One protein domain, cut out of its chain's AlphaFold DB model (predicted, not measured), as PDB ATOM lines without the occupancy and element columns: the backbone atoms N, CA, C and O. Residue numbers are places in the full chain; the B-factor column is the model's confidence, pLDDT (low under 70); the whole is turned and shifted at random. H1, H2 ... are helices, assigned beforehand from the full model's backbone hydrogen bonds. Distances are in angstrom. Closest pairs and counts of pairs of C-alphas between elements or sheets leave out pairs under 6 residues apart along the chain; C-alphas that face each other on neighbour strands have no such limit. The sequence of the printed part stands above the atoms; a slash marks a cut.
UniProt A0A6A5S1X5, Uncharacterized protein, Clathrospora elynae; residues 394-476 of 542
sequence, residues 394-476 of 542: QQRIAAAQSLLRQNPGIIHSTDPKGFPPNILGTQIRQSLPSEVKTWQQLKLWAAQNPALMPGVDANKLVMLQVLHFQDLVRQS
ATOM      1  N   GLN A 394      56.580  40.081 112.592       68.44
ATOM      2  CA  GLN A 394      57.072  39.993 111.208       68.44
ATOM      3  C   GLN A 394      56.003  40.352 110.167       68.44
ATOM      4  O   GLN A 394      56.294  41.086 109.224       68.44
ATOM      5  N   GLN A 395      54.756  39.912 110.360       74.31
ATOM      6  CA  GLN A 395      53.657  40.218 109.442       74.31
ATOM      7  C   GLN A 395      53.326  41.720 109.462       74.31
ATOM      8  O   GLN A 395      53.087  42.327 108.417       74.31
ATOM      9  N   ARG A 396      53.411  42.352 110.644       69.00
ATOM     10  CA  ARG A 396      53.237  43.804 110.799       69.00
ATOM     11  C   ARG A 396      54.362  44.603 110.121       69.00
ATOM     12  O   ARG A 396      54.083  45.623 109.496       69.00
ATOM     13  N   ILE A 397      55.611  44.127 110.184       72.69
ATOM     14  CA  ILE A 397      56.764  44.739 109.488       72.69
ATOM     15  C   ILE A 397      56.607  44.635 107.961       72.69
ATOM     16  O   ILE A 397      56.832  45.621 107.259       72.69
ATOM     17  N   ALA A 398      56.170  43.484 107.440       73.81
ATOM     18  CA  ALA A 398      55.902  43.313 106.010       73.81
ATOM     19  C   ALA A 398      54.782  44.254 105.518       73.81
ATOM     20  O   ALA A 398      54.926  44.909 104.486       73.81
ATOM     21  N   ALA A 399      53.701  44.394 106.294       75.88
ATOM     22  CA  ALA A 399      52.632  45.347 106.000       75.88
ATOM     23  C   ALA A 399      53.123  46.809 106.022       75.88
ATOM     24  O   ALA A 399      52.749  47.591 105.148       75.88
ATOM     25  N   ALA A 400      53.985  47.178 106.977       74.06
ATOM     26  CA  ALA A 400      54.567  48.518 107.058       74.06
ATOM     27  C   ALA A 400      55.480  48.842 105.856       74.06
ATOM     28  O   ALA A 400      55.385  49.939 105.311       74.06
ATOM     29  N   GLN A 401      56.292  47.892 105.375       75.69
ATOM     30  CA  GLN A 401      57.073  48.082 104.142       75.69
ATOM     31  C   GLN A 401      56.183  48.319 102.918       75.69
ATOM     32  O   GLN A 401      56.426  49.255 102.153       75.69
ATOM     33  N   SER A 402      55.137  47.510 102.738       76.38
ATOM     34  CA  SER A 402      54.182  47.681 101.636       76.38
ATOM     35  C   SER A 402      53.486  49.041 101.696       76.38
ATOM     36  O   SER A 402      53.383  49.728 100.681       76.38
ATOM     37  N   LEU A 403      53.078  49.466 102.895       76.00
ATOM     38  CA  LEU A 403      52.403  50.740 103.116       76.00
ATOM     39  C   LEU A 403      53.324  51.943 102.843       76.00
ATOM     40  O   LEU A 403      52.894  52.894 102.192       76.00
ATOM     41  N   LEU A 404      54.594  51.880 103.260       76.81
ATOM     42  CA  LEU A 404      55.594  52.916 102.971       76.81
ATOM     43  C   LEU A 404      55.860  53.058 101.462       76.81
ATOM     44  O   LEU A 404      56.022  54.174 100.971       76.81
ATOM     45  N   ARG A 405      55.873  51.942 100.717       73.62
ATOM     46  CA  ARG A 405      56.035  51.953  99.251       73.62
ATOM     47  C   ARG A 405      54.821  52.516  98.512       73.62
ATOM     48  O   ARG A 405      55.000  53.119  97.461       73.62
ATOM     49  N   GLN A 406      53.613  52.307  99.034       69.56
ATOM     50  CA  GLN A 406      52.381  52.854  98.455       69.56
ATOM     51  C   GLN A 406      52.187  54.337  98.796       69.56
ATOM     52  O   GLN A 406      51.655  55.087  97.984       69.56
ATOM     53  N   ASN A 407      52.616  54.768  99.986       65.75
ATOM     54  CA  ASN A 407      52.337  56.100 100.519       65.75
ATOM     55  C   ASN A 407      53.601  56.734 101.142       65.75
ATOM     56  O   ASN A 407      53.724  56.795 102.370       65.75
ATOM     57  N   PRO A 408      54.533  57.281 100.334       74.06
ATOM     58  CA  PRO A 408      55.738  57.951 100.847       74.06
ATOM     59  C   PRO A 408      55.424  59.199 101.699       74.06
ATOM     60  O   PRO A 408      56.231  59.622 102.527       74.06
ATOM     61  N   GLY A 409      54.219  59.767 101.560       77.44
ATOM     62  CA  GLY A 409      53.717  60.859 102.400       77.44
ATOM     63  C   GLY A 409      53.548  60.509 103.887       77.44
ATOM     64  O   GLY A 409      53.502  61.422 104.706       77.44
ATOM     65  N   ILE A 410      53.514  59.219 104.260       80.38
ATOM     66  CA  ILE A 410      53.315  58.770 105.654       80.38
ATOM     67  C   ILE A 410      54.401  59.276 106.601       80.38
ATOM     68  O   ILE A 410      54.114  59.567 107.762       80.38
ATOM     69  N   ILE A 411      55.640  59.397 106.118       80.62
ATOM     70  CA  ILE A 411      56.738  59.965 106.905       80.62
ATOM     71  C   ILE A 411      56.352  61.402 107.291       80.62
ATOM     72  O   ILE A 411      56.101  61.688 108.459       80.62
ATOM     73  N   HIS A 412      56.141  62.259 106.291       82.44
ATOM     74  CA  HIS A 412      55.794  63.671 106.458       82.44
ATOM     75  C   HIS A 412      54.539  63.911 107.320       82.44
ATOM     76  O   HIS A 412      54.543  64.807 108.160       82.44
ATOM     77  N   SER A 413      53.484  63.099 107.174       81.31
ATOM     78  CA  SER A 413      52.257  63.240 107.980       81.31
ATOM     79  C   SER A 413      52.414  62.791 109.440       81.31
ATOM     80  O   SER A 413      51.647  63.219 110.309       81.31
ATOM     81  N   THR A 414      53.409  61.946 109.727       83.94
ATOM     82  CA  THR A 414      53.651  61.378 111.063       83.94
ATOM     83  C   THR A 414      54.818  62.060 111.787       83.94
ATOM     84  O   THR A 414      54.897  61.976 113.008       83.94
ATOM     85  N   ASP A 415      55.700  62.772 111.078       86.00
ATOM     86  CA  ASP A 415      56.816  63.550 111.645       86.00
ATOM     87  C   ASP A 415      56.428  64.518 112.779       86.00
ATOM     88  O   ASP A 415      57.093  64.475 113.818       86.00
ATOM     89  N   PRO A 416      55.354  65.332 112.661       88.75
ATOM     90  CA  PRO A 416      54.928  66.230 113.736       88.75
ATOM     91  C   PRO A 416      54.155  65.517 114.857       88.75
ATOM     92  O   PRO A 416      53.820  66.140 115.864       88.75
ATOM     93  N   LYS A 417      53.829  64.224 114.714       87.00
ATOM     94  CA  LYS A 417      53.123  63.465 115.754       87.00
ATOM     95  C   LYS A 417      54.099  63.026 116.846       87.00
ATOM     96  O   LYS A 417      55.264  62.728 116.580       87.00
ATOM     97  N   GLY A 418      53.594  62.943 118.077       87.44
ATOM     98  CA  GLY A 418      54.334  62.345 119.184       87.44
ATOM     99  C   GLY A 418      54.659  60.876 118.905       87.44
ATOM    100  O   GLY A 418      53.835  60.167 118.321       87.44
ATOM    101  N   PHE A 419      55.842  60.405 119.303       87.50
ATOM    102  CA  PHE A 419      56.163  58.976 119.220       87.50
ATOM    103  C   PHE A 419      55.621  58.218 120.450       87.50
ATOM    104  O   PHE A 419      55.620  58.766 121.556       87.50
ATOM    105  N   PRO A 420      55.158  56.958 120.315       83.50
ATOM    106  CA  PRO A 420      54.621  56.224 121.457       83.50
ATOM    107  C   PRO A 420      55.712  55.869 122.479       83.50
ATOM    108  O   PRO A 420      56.825  55.514 122.079       83.50
ATOM    109  N   PRO A 421      55.390  55.836 123.789       73.06
ATOM    110  CA  PRO A 421      56.337  55.479 124.846       73.06
ATOM    111  C   PRO A 421      57.102  54.173 124.609       73.06
ATOM    112  O   PRO A 421      58.283  54.092 124.932       73.06
ATOM    113  N   ASN A 422      56.426  53.183 124.024       79.94
ATOM    114  CA  ASN A 422      56.869  51.792 123.972       79.94
ATOM    115  C   ASN A 422      57.699  51.441 122.722       79.94
ATOM    116  O   ASN A 422      58.064  50.279 122.562       79.94
ATOM    117  N   ILE A 423      57.968  52.390 121.808       78.81
ATOM    118  CA  ILE A 423      58.745  52.096 120.580       78.81
ATOM    119  C   ILE A 423      60.259  52.130 120.817       78.81
ATOM    120  O   ILE A 423      61.012  51.515 120.061       78.81
ATOM    121  N   LEU A 424      60.702  52.847 121.854       80.00
ATOM    122  CA  LEU A 424      62.100  52.946 122.267       80.00
ATOM    123  C   LEU A 424      62.358  52.022 123.459       80.00
ATOM    124  O   LEU A 424      61.533  51.920 124.366       80.00
ATOM    125  N   GLY A 425      63.532  51.388 123.479       79.38
ATOM    126  CA  GLY A 425      63.992  50.643 124.649       79.38
ATOM    127  C   GLY A 425      64.177  51.564 125.858       79.38
ATOM    128  O   GLY A 425      64.544  52.730 125.705       79.38
ATOM    129  N   THR A 426      63.964  51.032 127.061       78.88
ATOM    130  CA  THR A 426      64.044  51.775 128.334       78.88
ATOM    131  C   THR A 426      65.344  52.562 128.503       78.88
ATOM    132  O   THR A 426      65.294  53.701 128.952       78.88
ATOM    133  N   GLN A 427      66.483  52.003 128.077       75.69
ATOM    134  CA  GLN A 427      67.789  52.674 128.135       75.69
ATOM    135  C   GLN A 427      67.851  53.929 127.251       75.69
ATOM    136  O   GLN A 427      68.257  54.988 127.719       75.69
ATOM    137  N   ILE A 428      67.381  53.838 126.001       80.62
ATOM    138  CA  ILE A 428      67.333  54.975 125.064       80.62
ATOM    139  C   ILE A 428      66.375  56.048 125.596       80.62
ATOM    140  O   ILE A 428      66.601  57.242 125.439       80.62
ATOM    141  N   ARG A 429      65.304  55.626 126.274       80.19
ATOM    142  CA  ARG A 429      64.304  56.523 126.853       80.19
ATOM    143  C   ARG A 429      64.822  57.340 128.044       80.19
ATOM    144  O   ARG A 429      64.217  58.362 128.345       80.19
ATOM    145  N   GLN A 430      65.905  56.910 128.700       81.12
ATOM    146  CA  GLN A 430      66.575  57.668 129.767       81.12
ATOM    147  C   GLN A 430      67.639  58.639 129.239       81.12
ATOM    148  O   GLN A 430      67.858  59.676 129.855       81.12
ATOM    149  N   SER A 431      68.286  58.332 128.110       82.56
ATOM    150  CA  SER A 431      69.246  59.240 127.464       82.56
ATOM    151  C   SER A 431      68.590  60.291 126.561       82.56
ATOM    152  O   SER A 431      69.270  61.203 126.094       82.56
ATOM    153  N   LEU A 432      67.282  60.182 126.317       85.75
ATOM    154  CA  LEU A 432      66.526  61.096 125.469       85.75
ATOM    155  C   LEU A 432      66.228  62.436 126.182       85.75
ATOM    156  O   LEU A 432      65.582  62.427 127.233       85.75
ATOM    157  N   PRO A 433      66.600  63.592 125.603       85.44
ATOM    158  CA  PRO A 433      66.216  64.904 126.123       85.44
ATOM    159  C   PRO A 433      64.693  65.101 126.153       85.44
ATOM    160  O   PRO A 433      63.977  64.681 125.245       85.44
ATOM    161  N   SER A 434      64.182  65.794 127.175       83.06
ATOM    162  CA  SER A 434      62.738  65.989 127.400       83.06
ATOM    163  C   SER A 434      62.043  66.891 126.365       83.06
ATOM    164  O   SER A 434      60.812  66.898 126.273       83.06
ATOM    165  N   GLU A 435      62.820  67.627 125.569       86.69
ATOM    166  CA  GLU A 435      62.373  68.381 124.392       86.69
ATOM    167  C   GLU A 435      62.000  67.476 123.203       86.69
ATOM    168  O   GLU A 435      61.146  67.847 122.398       86.69
ATOM    169  N   VAL A 436      62.587  66.275 123.111       88.00
ATOM    170  CA  VAL A 436      62.389  65.336 122.001       88.00
ATOM    171  C   VAL A 436      61.078  64.579 122.209       88.00
ATOM    172  O   VAL A 436      61.016  63.564 122.904       88.00
ATOM    173  N   LYS A 437      60.003  65.080 121.597       87.56
ATOM    174  CA  LYS A 437      58.643  64.524 121.704       87.56
ATOM    175  C   LYS A 437      58.095  64.012 120.375       87.56
ATOM    176  O   LYS A 437      57.286  63.085 120.383       87.56
ATOM    177  N   THR A 438      58.510  64.585 119.244       91.94
ATOM    178  CA  THR A 438      58.001  64.224 117.908       91.94
ATOM    179  C   THR A 438      58.900  63.229 117.176       91.94
ATOM    180  O   THR A 438      60.087  63.091 117.482       91.94
ATOM    181  N   TRP A 439      58.352  62.541 116.170       89.25
ATOM    182  CA  TRP A 439      59.136  61.667 115.286       89.25
ATOM    183  C   TRP A 439      60.260  62.409 114.556       89.25
ATOM    184  O   TRP A 439      61.344  61.848 114.383       89.25
ATOM    185  N   GLN A 440      60.030  63.663 114.167       89.50
ATOM    186  CA  GLN A 440      61.042  64.503 113.525       89.50
ATOM    187  C   GLN A 440      62.227  64.774 114.458       89.50
ATOM    188  O   GLN A 440      63.379  64.534 114.089       89.50
ATOM    189  N   GLN A 441      61.941  65.209 115.688       91.00
ATOM    190  CA  GLN A 441      62.953  65.474 116.713       91.00
ATOM    191  C   GLN A 441      63.711  64.193 117.080       91.00
ATOM    192  O   GLN A 441      64.933  64.217 117.185       91.00
ATOM    193  N   LEU A 442      63.009  63.059 117.204       88.38
ATOM    194  CA  LEU A 442      63.620  61.766 117.512       88.38
ATOM    195  C   LEU A 442      64.612  61.330 116.427       88.38
ATOM    196  O   LEU A 442      65.711  60.886 116.751       88.38
ATOM    197  N   LYS A 443      64.265  61.488 115.144       89.25
ATOM    198  CA  LYS A 443      65.176  61.178 114.029       89.25
ATOM    199  C   LYS A 443      66.373  62.129 113.979       89.25
ATOM    200  O   LYS A 443      67.488  61.669 113.746       89.25
ATOM    201  N   LEU A 444      66.166  63.423 114.234       89.62
ATOM    202  CA  LEU A 444      67.241  64.420 114.280       89.62
ATOM    203  C   LEU A 444      68.200  64.185 115.461       89.62
ATOM    204  O   LEU A 444      69.414  64.333 115.310       89.62
ATOM    205  N   TRP A 445      67.677  63.784 116.621       88.69
ATOM    206  CA  TRP A 445      68.478  63.414 117.788       88.69
ATOM    207  C   TRP A 445      69.243  62.106 117.561       88.69
ATOM    208  O   TRP A 445      70.440  62.053 117.832       88.69
ATOM    209  N   ALA A 446      68.593  61.086 116.988       86.81
ATOM    210  CA  ALA A 446      69.215  59.806 116.642       86.81
ATOM    211  C   ALA A 446      70.357  59.960 115.624       86.81
ATOM    212  O   ALA A 446      71.391  59.310 115.754       86.81
ATOM    213  N   ALA A 447      70.192  60.846 114.636       85.44
ATOM    214  CA  ALA A 447      71.229  61.161 113.654       85.44
ATOM    215  C   ALA A 447      72.458  61.846 114.282       85.44
ATOM    216  O   ALA A 447      73.577  61.606 113.838       85.44
ATOM    217  N   GLN A 448      72.261  62.663 115.321       87.19
ATOM    218  CA  GLN A 448      73.350  63.298 116.078       87.19
ATOM    219  C   GLN A 448      73.979  62.368 117.127       87.19
ATOM    220  O   GLN A 448      75.151  62.527 117.453       87.19
ATOM    221  N   ASN A 449      73.230  61.387 117.645       86.12
ATOM    222  CA  ASN A 449      73.644  60.524 118.757       86.12
ATOM    223  C   ASN A 449      73.634  59.019 118.401       86.12
ATOM    224  O   ASN A 449      73.072  58.219 119.157       86.12
ATOM    225  N   PRO A 450      74.275  58.575 117.297       80.69
ATOM    226  CA  PRO A 450      74.221  57.174 116.866       80.69
ATOM    227  C   PRO A 450      74.803  56.202 117.910       80.69
ATOM    228  O   PRO A 450      74.327  55.077 118.041       80.69
ATOM    229  N   ALA A 451      75.779  56.648 118.710       81.69
ATOM    230  CA  ALA A 451      76.370  55.857 119.792       81.69
ATOM    231  C   ALA A 451      75.390  55.546 120.944       81.69
ATOM    232  O   ALA A 451      75.552  54.536 121.625       81.69
ATOM    233  N   LEU A 452      74.359  56.377 121.150       78.06
ATOM    234  CA  LEU A 452      73.331  56.173 122.181       78.06
ATOM    235  C   LEU A 452      72.164  55.293 121.698       78.06
ATOM    236  O   LEU A 452      71.280  54.958 122.487       78.06
ATOM    237  N   MET A 453      72.155  54.901 120.417       74.50
ATOM    238  CA  MET A 453      71.096  54.102 119.789       74.50
ATOM    239  C   MET A 453      71.633  52.851 119.055       74.50
ATOM    240  O   MET A 453      71.301  52.634 117.885       74.50
ATOM    241  N   PRO A 454      72.427  51.981 119.715       68.75
ATOM    242  CA  PRO A 454      72.946  50.766 119.088       68.75
ATOM    243  C   PRO A 454      71.800  49.873 118.583       68.75
ATOM    244  O   PRO A 454      70.931  49.441 119.343       68.75
ATOM    245  N   GLY A 455      71.784  49.610 117.273       66.75
ATOM    246  CA  GLY A 455      70.752  48.807 116.613       66.75
ATOM    247  C   GLY A 455      69.394  49.501 116.430       66.75
ATOM    248  O   GLY A 455      68.388  48.807 116.235       66.75
ATOM    249  N   VAL A 456      69.321  50.838 116.508       76.06
ATOM    250  CA  VAL A 456      68.136  51.628 116.125       76.06
ATOM    251  C   VAL A 456      68.507  52.693 115.090       76.06
ATOM    252  O   VAL A 456      68.606  53.881 115.378       76.06
ATOM    253  N   ASP A 457      68.685  52.241 113.853       75.94
ATOM    254  CA  ASP A 457      68.988  53.079 112.693       75.94
ATOM    255  C   ASP A 457      67.806  53.966 112.267       75.94
ATOM    256  O   ASP A 457      66.638  53.654 112.527       75.94
ATOM    257  N   ALA A 458      68.086  55.006 111.473       75.88
ATOM    258  CA  ALA A 458      67.062  55.859 110.858       75.88
ATOM    259  C   ALA A 458      65.986  55.054 110.093       75.88
ATOM    260  O   ALA A 458      64.798  55.347 110.204       75.88
ATOM    261  N   ASN A 459      66.374  53.977 109.397       79.75
ATOM    262  CA  ASN A 459      65.438  53.069 108.719       79.75
ATOM    263  C   ASN A 459      64.502  52.333 109.695       79.75
ATOM    264  O   ASN A 459      63.329  52.116 109.391       79.75
ATOM    265  N   LYS A 460      64.995  51.972 110.888       82.88
ATOM    266  CA  LYS A 460      64.191  51.337 111.940       82.88
ATOM    267  C   LYS A 460      63.227  52.345 112.564       82.88
ATOM    268  O   LYS A 460      62.075  51.999 112.806       82.88
ATOM    269  N   LEU A 461      63.658  53.595 112.752       84.94
ATOM    270  CA  LEU A 461      62.780  54.687 113.183       84.94
ATOM    271  C   LEU A 461      61.677  54.968 112.154       84.94
ATOM    272  O   LEU A 461      60.518  55.033 112.544       84.94
ATOM    273  N   VAL A 462      61.991  55.028 110.856       86.44
ATOM    274  CA  VAL A 462      60.980  55.160 109.786       86.44
ATOM    275  C   VAL A 462      60.010  53.970 109.774       86.44
ATOM    276  O   VAL A 462      58.802  54.164 109.644       86.44
ATOM    277  N   MET A 463      60.492  52.741 109.986       84.94
ATOM    278  CA  MET A 463      59.619  51.568 110.120       84.94
ATOM    279  C   MET A 463      58.659  51.704 111.310       84.94
ATOM    280  O   MET A 463      57.460  51.473 111.172       84.94
ATOM    281  N   LEU A 464      59.172  52.103 112.478       86.81
ATOM    282  CA  LEU A 464      58.374  52.310 113.690       86.81
ATOM    283  C   LEU A 464      57.402  53.498 113.540       86.81
ATOM    284  O   LEU A 464      56.291  53.438 114.066       86.81
ATOM    285  N   GLN A 465      57.766  54.518 112.759       88.50
ATOM    286  CA  GLN A 465      56.911  55.644 112.381       88.50
ATOM    287  C   GLN A 465      55.728  55.180 111.511       88.50
ATOM    288  O   GLN A 465      54.585  55.529 111.799       88.50
ATOM    289  N   VAL A 466      55.965  54.324 110.509       86.69
ATOM    290  CA  VAL A 466      54.897  53.741 109.665       86.69
ATOM    291  C   VAL A 466      54.021  52.762 110.461       86.69
ATOM    292  O   VAL A 466      52.803  52.736 110.286       86.69
ATOM    293  N   LEU A 467      54.611  51.991 111.380       85.31
ATOM    294  CA  LEU A 467      53.875  51.124 112.308       85.31
ATOM    295  C   LEU A 467      52.970  51.931 113.251       85.31
ATOM    296  O   LEU A 467      51.833  51.528 113.496       85.31
ATOM    297  N   HIS A 468      53.446  53.076 113.745       87.06
ATOM    298  CA  HIS A 468      52.645  54.003 114.543       87.06
ATOM    299  C   HIS A 468      51.521  54.646 113.720       87.06
ATOM    300  O   HIS A 468      50.388  54.699 114.188       87.06
ATOM    301  N   PHE A 469      51.798  55.064 112.482       85.44
ATOM    302  CA  PHE A 469      50.774  55.568 111.563       85.44
ATOM    303  C   PHE A 469      49.674  54.528 111.302       85.44
ATOM    304  O   PHE A 469      48.492  54.852 111.378       85.44
ATOM    305  N   GLN A 470      50.044  53.265 111.061       82.00
ATOM    306  CA  GLN A 470      49.085  52.170 110.886       82.00
ATOM    307  C   GLN A 470      48.200  51.975 112.129       82.00
ATOM    308  O   GLN A 470      47.004  51.718 111.995       82.00
ATOM    309  N   ASP A 471      48.761  52.107 113.334       82.38
ATOM    310  CA  ASP A 471      47.987  52.032 114.576       82.38
ATOM    311  C   ASP A 471      47.042  53.239 114.726       82.38
ATOM    312  O   ASP A 471      45.864  53.065 115.029       82.38
ATOM    313  N   LEU A 472      47.515  54.442 114.388       82.06
ATOM    314  CA  LEU A 472      46.737  55.681 114.430       82.06
ATOM    315  C   LEU A 472      45.561  55.671 113.437       82.06
ATOM    316  O   LEU A 472      44.460  56.049 113.819       82.06
ATOM    317  N   VAL A 473      45.749  55.155 112.215       80.19
ATOM    318  CA  VAL A 473      44.667  54.958 111.221       80.19
ATOM    319  C   VAL A 473      43.629  53.931 111.696       80.19
ATOM    320  O   VAL A 473      42.438  54.072 111.407       80.19
ATOM    321  N   ARG A 474      44.056  52.904 112.445       76.00
ATOM    322  CA  ARG A 474      43.145  51.912 113.047       76.00
ATOM    323  C   ARG A 474      42.377  52.488 114.237       76.00
ATOM    324  O   ARG A 474      41.181  52.235 114.343       76.00
ATOM    325  N   GLN A 475      43.026  53.271 115.102       71.62
ATOM    326  CA  GLN A 475      42.370  53.939 116.232       71.62
ATOM    327  C   GLN A 475      41.416  55.055 115.781       71.62
ATOM    328  O   GLN A 475      40.360  55.225 116.380       71.62
ATOM    329  N   SER A 476      41.731  55.776 114.699       61.53
ATOM    330  CA  SER A 476      40.889  56.855 114.165       61.53
ATOM    331  C   SER A 476      39.683  56.372 113.342       61.53
ATOM    332  O   SER A 476      39.103  57.165 112.604       61.53
TER     333      SER A 476
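This is residues 394 to 476 of the 542 residues of an uncharacterized protein of Clathrospora elynae (UniProt A0A6A5S1X5). One long helix, H5, runs through the body; H1 and H2 cross it, and H4 folds back beside its first residues as a helical hairpin. The short H3 sits away from the other helices, at the end of the body far from H1, with a long link of 11 residues before it and a short link of 7 residues after it. The printed part has 83 residues with five named helices, H1 to H5 in chain order, and no named strand; the class is all helix. The whole is compact, with a radius of gyration of the C-alphas of 12.5 A and spans of 33 by 23 by 20 A.

H5, residues 458 to 475, is 25.3 A long, from C-alpha 458 at (67.062, 55.859, 110.858) to C-alpha 475 at (42.370, 53.939, 116.232). H1, residues 394 to 406, begins at (57.072, 39.993, 111.208) and is 18.7 A long. H4, residues 439 to 448, is 14.3 A long. H2 is residues 409 to 414 and H3 residues 426 to 431.

H5 is the hub, touching three helices. Its residues 463 to 470 touch H1, about perpendicular at 88 degrees; the closest C-alphas, of Ala 400 and Val 466, are 5.8 A apart. Its residues 462 to 469 touch H2, about perpendicular at 78 degrees, with the C-alphas of Thr 414 and Phe 469 closest at 6.5 A. Its residues 458 to 465 touch H4 at a shallow tilt of 12 degrees, opposite ways, with the C-alphas of Lys 443 and Ala 458 closest at 6.5 A. The helix packing is mostly crossed, but only just, with 1 of these 3 pairs at a shallow tilt. H3 is apart from H1, H2, H4 and H5. In H1, H2, H3, H4 and H5, every O i to N i+4 pair is within hydrogen-bond range.

The two C-alphas farthest apart, of Ala 451 and Ser 476, are 35.9 A apart. The printed part has no cut. The link from H2 to H3, 11 residues, is long. The mean pLDDT of the printed part is 80.8; residues 394, 396, 406 to 407, 454 to 455 and 476 are under 70.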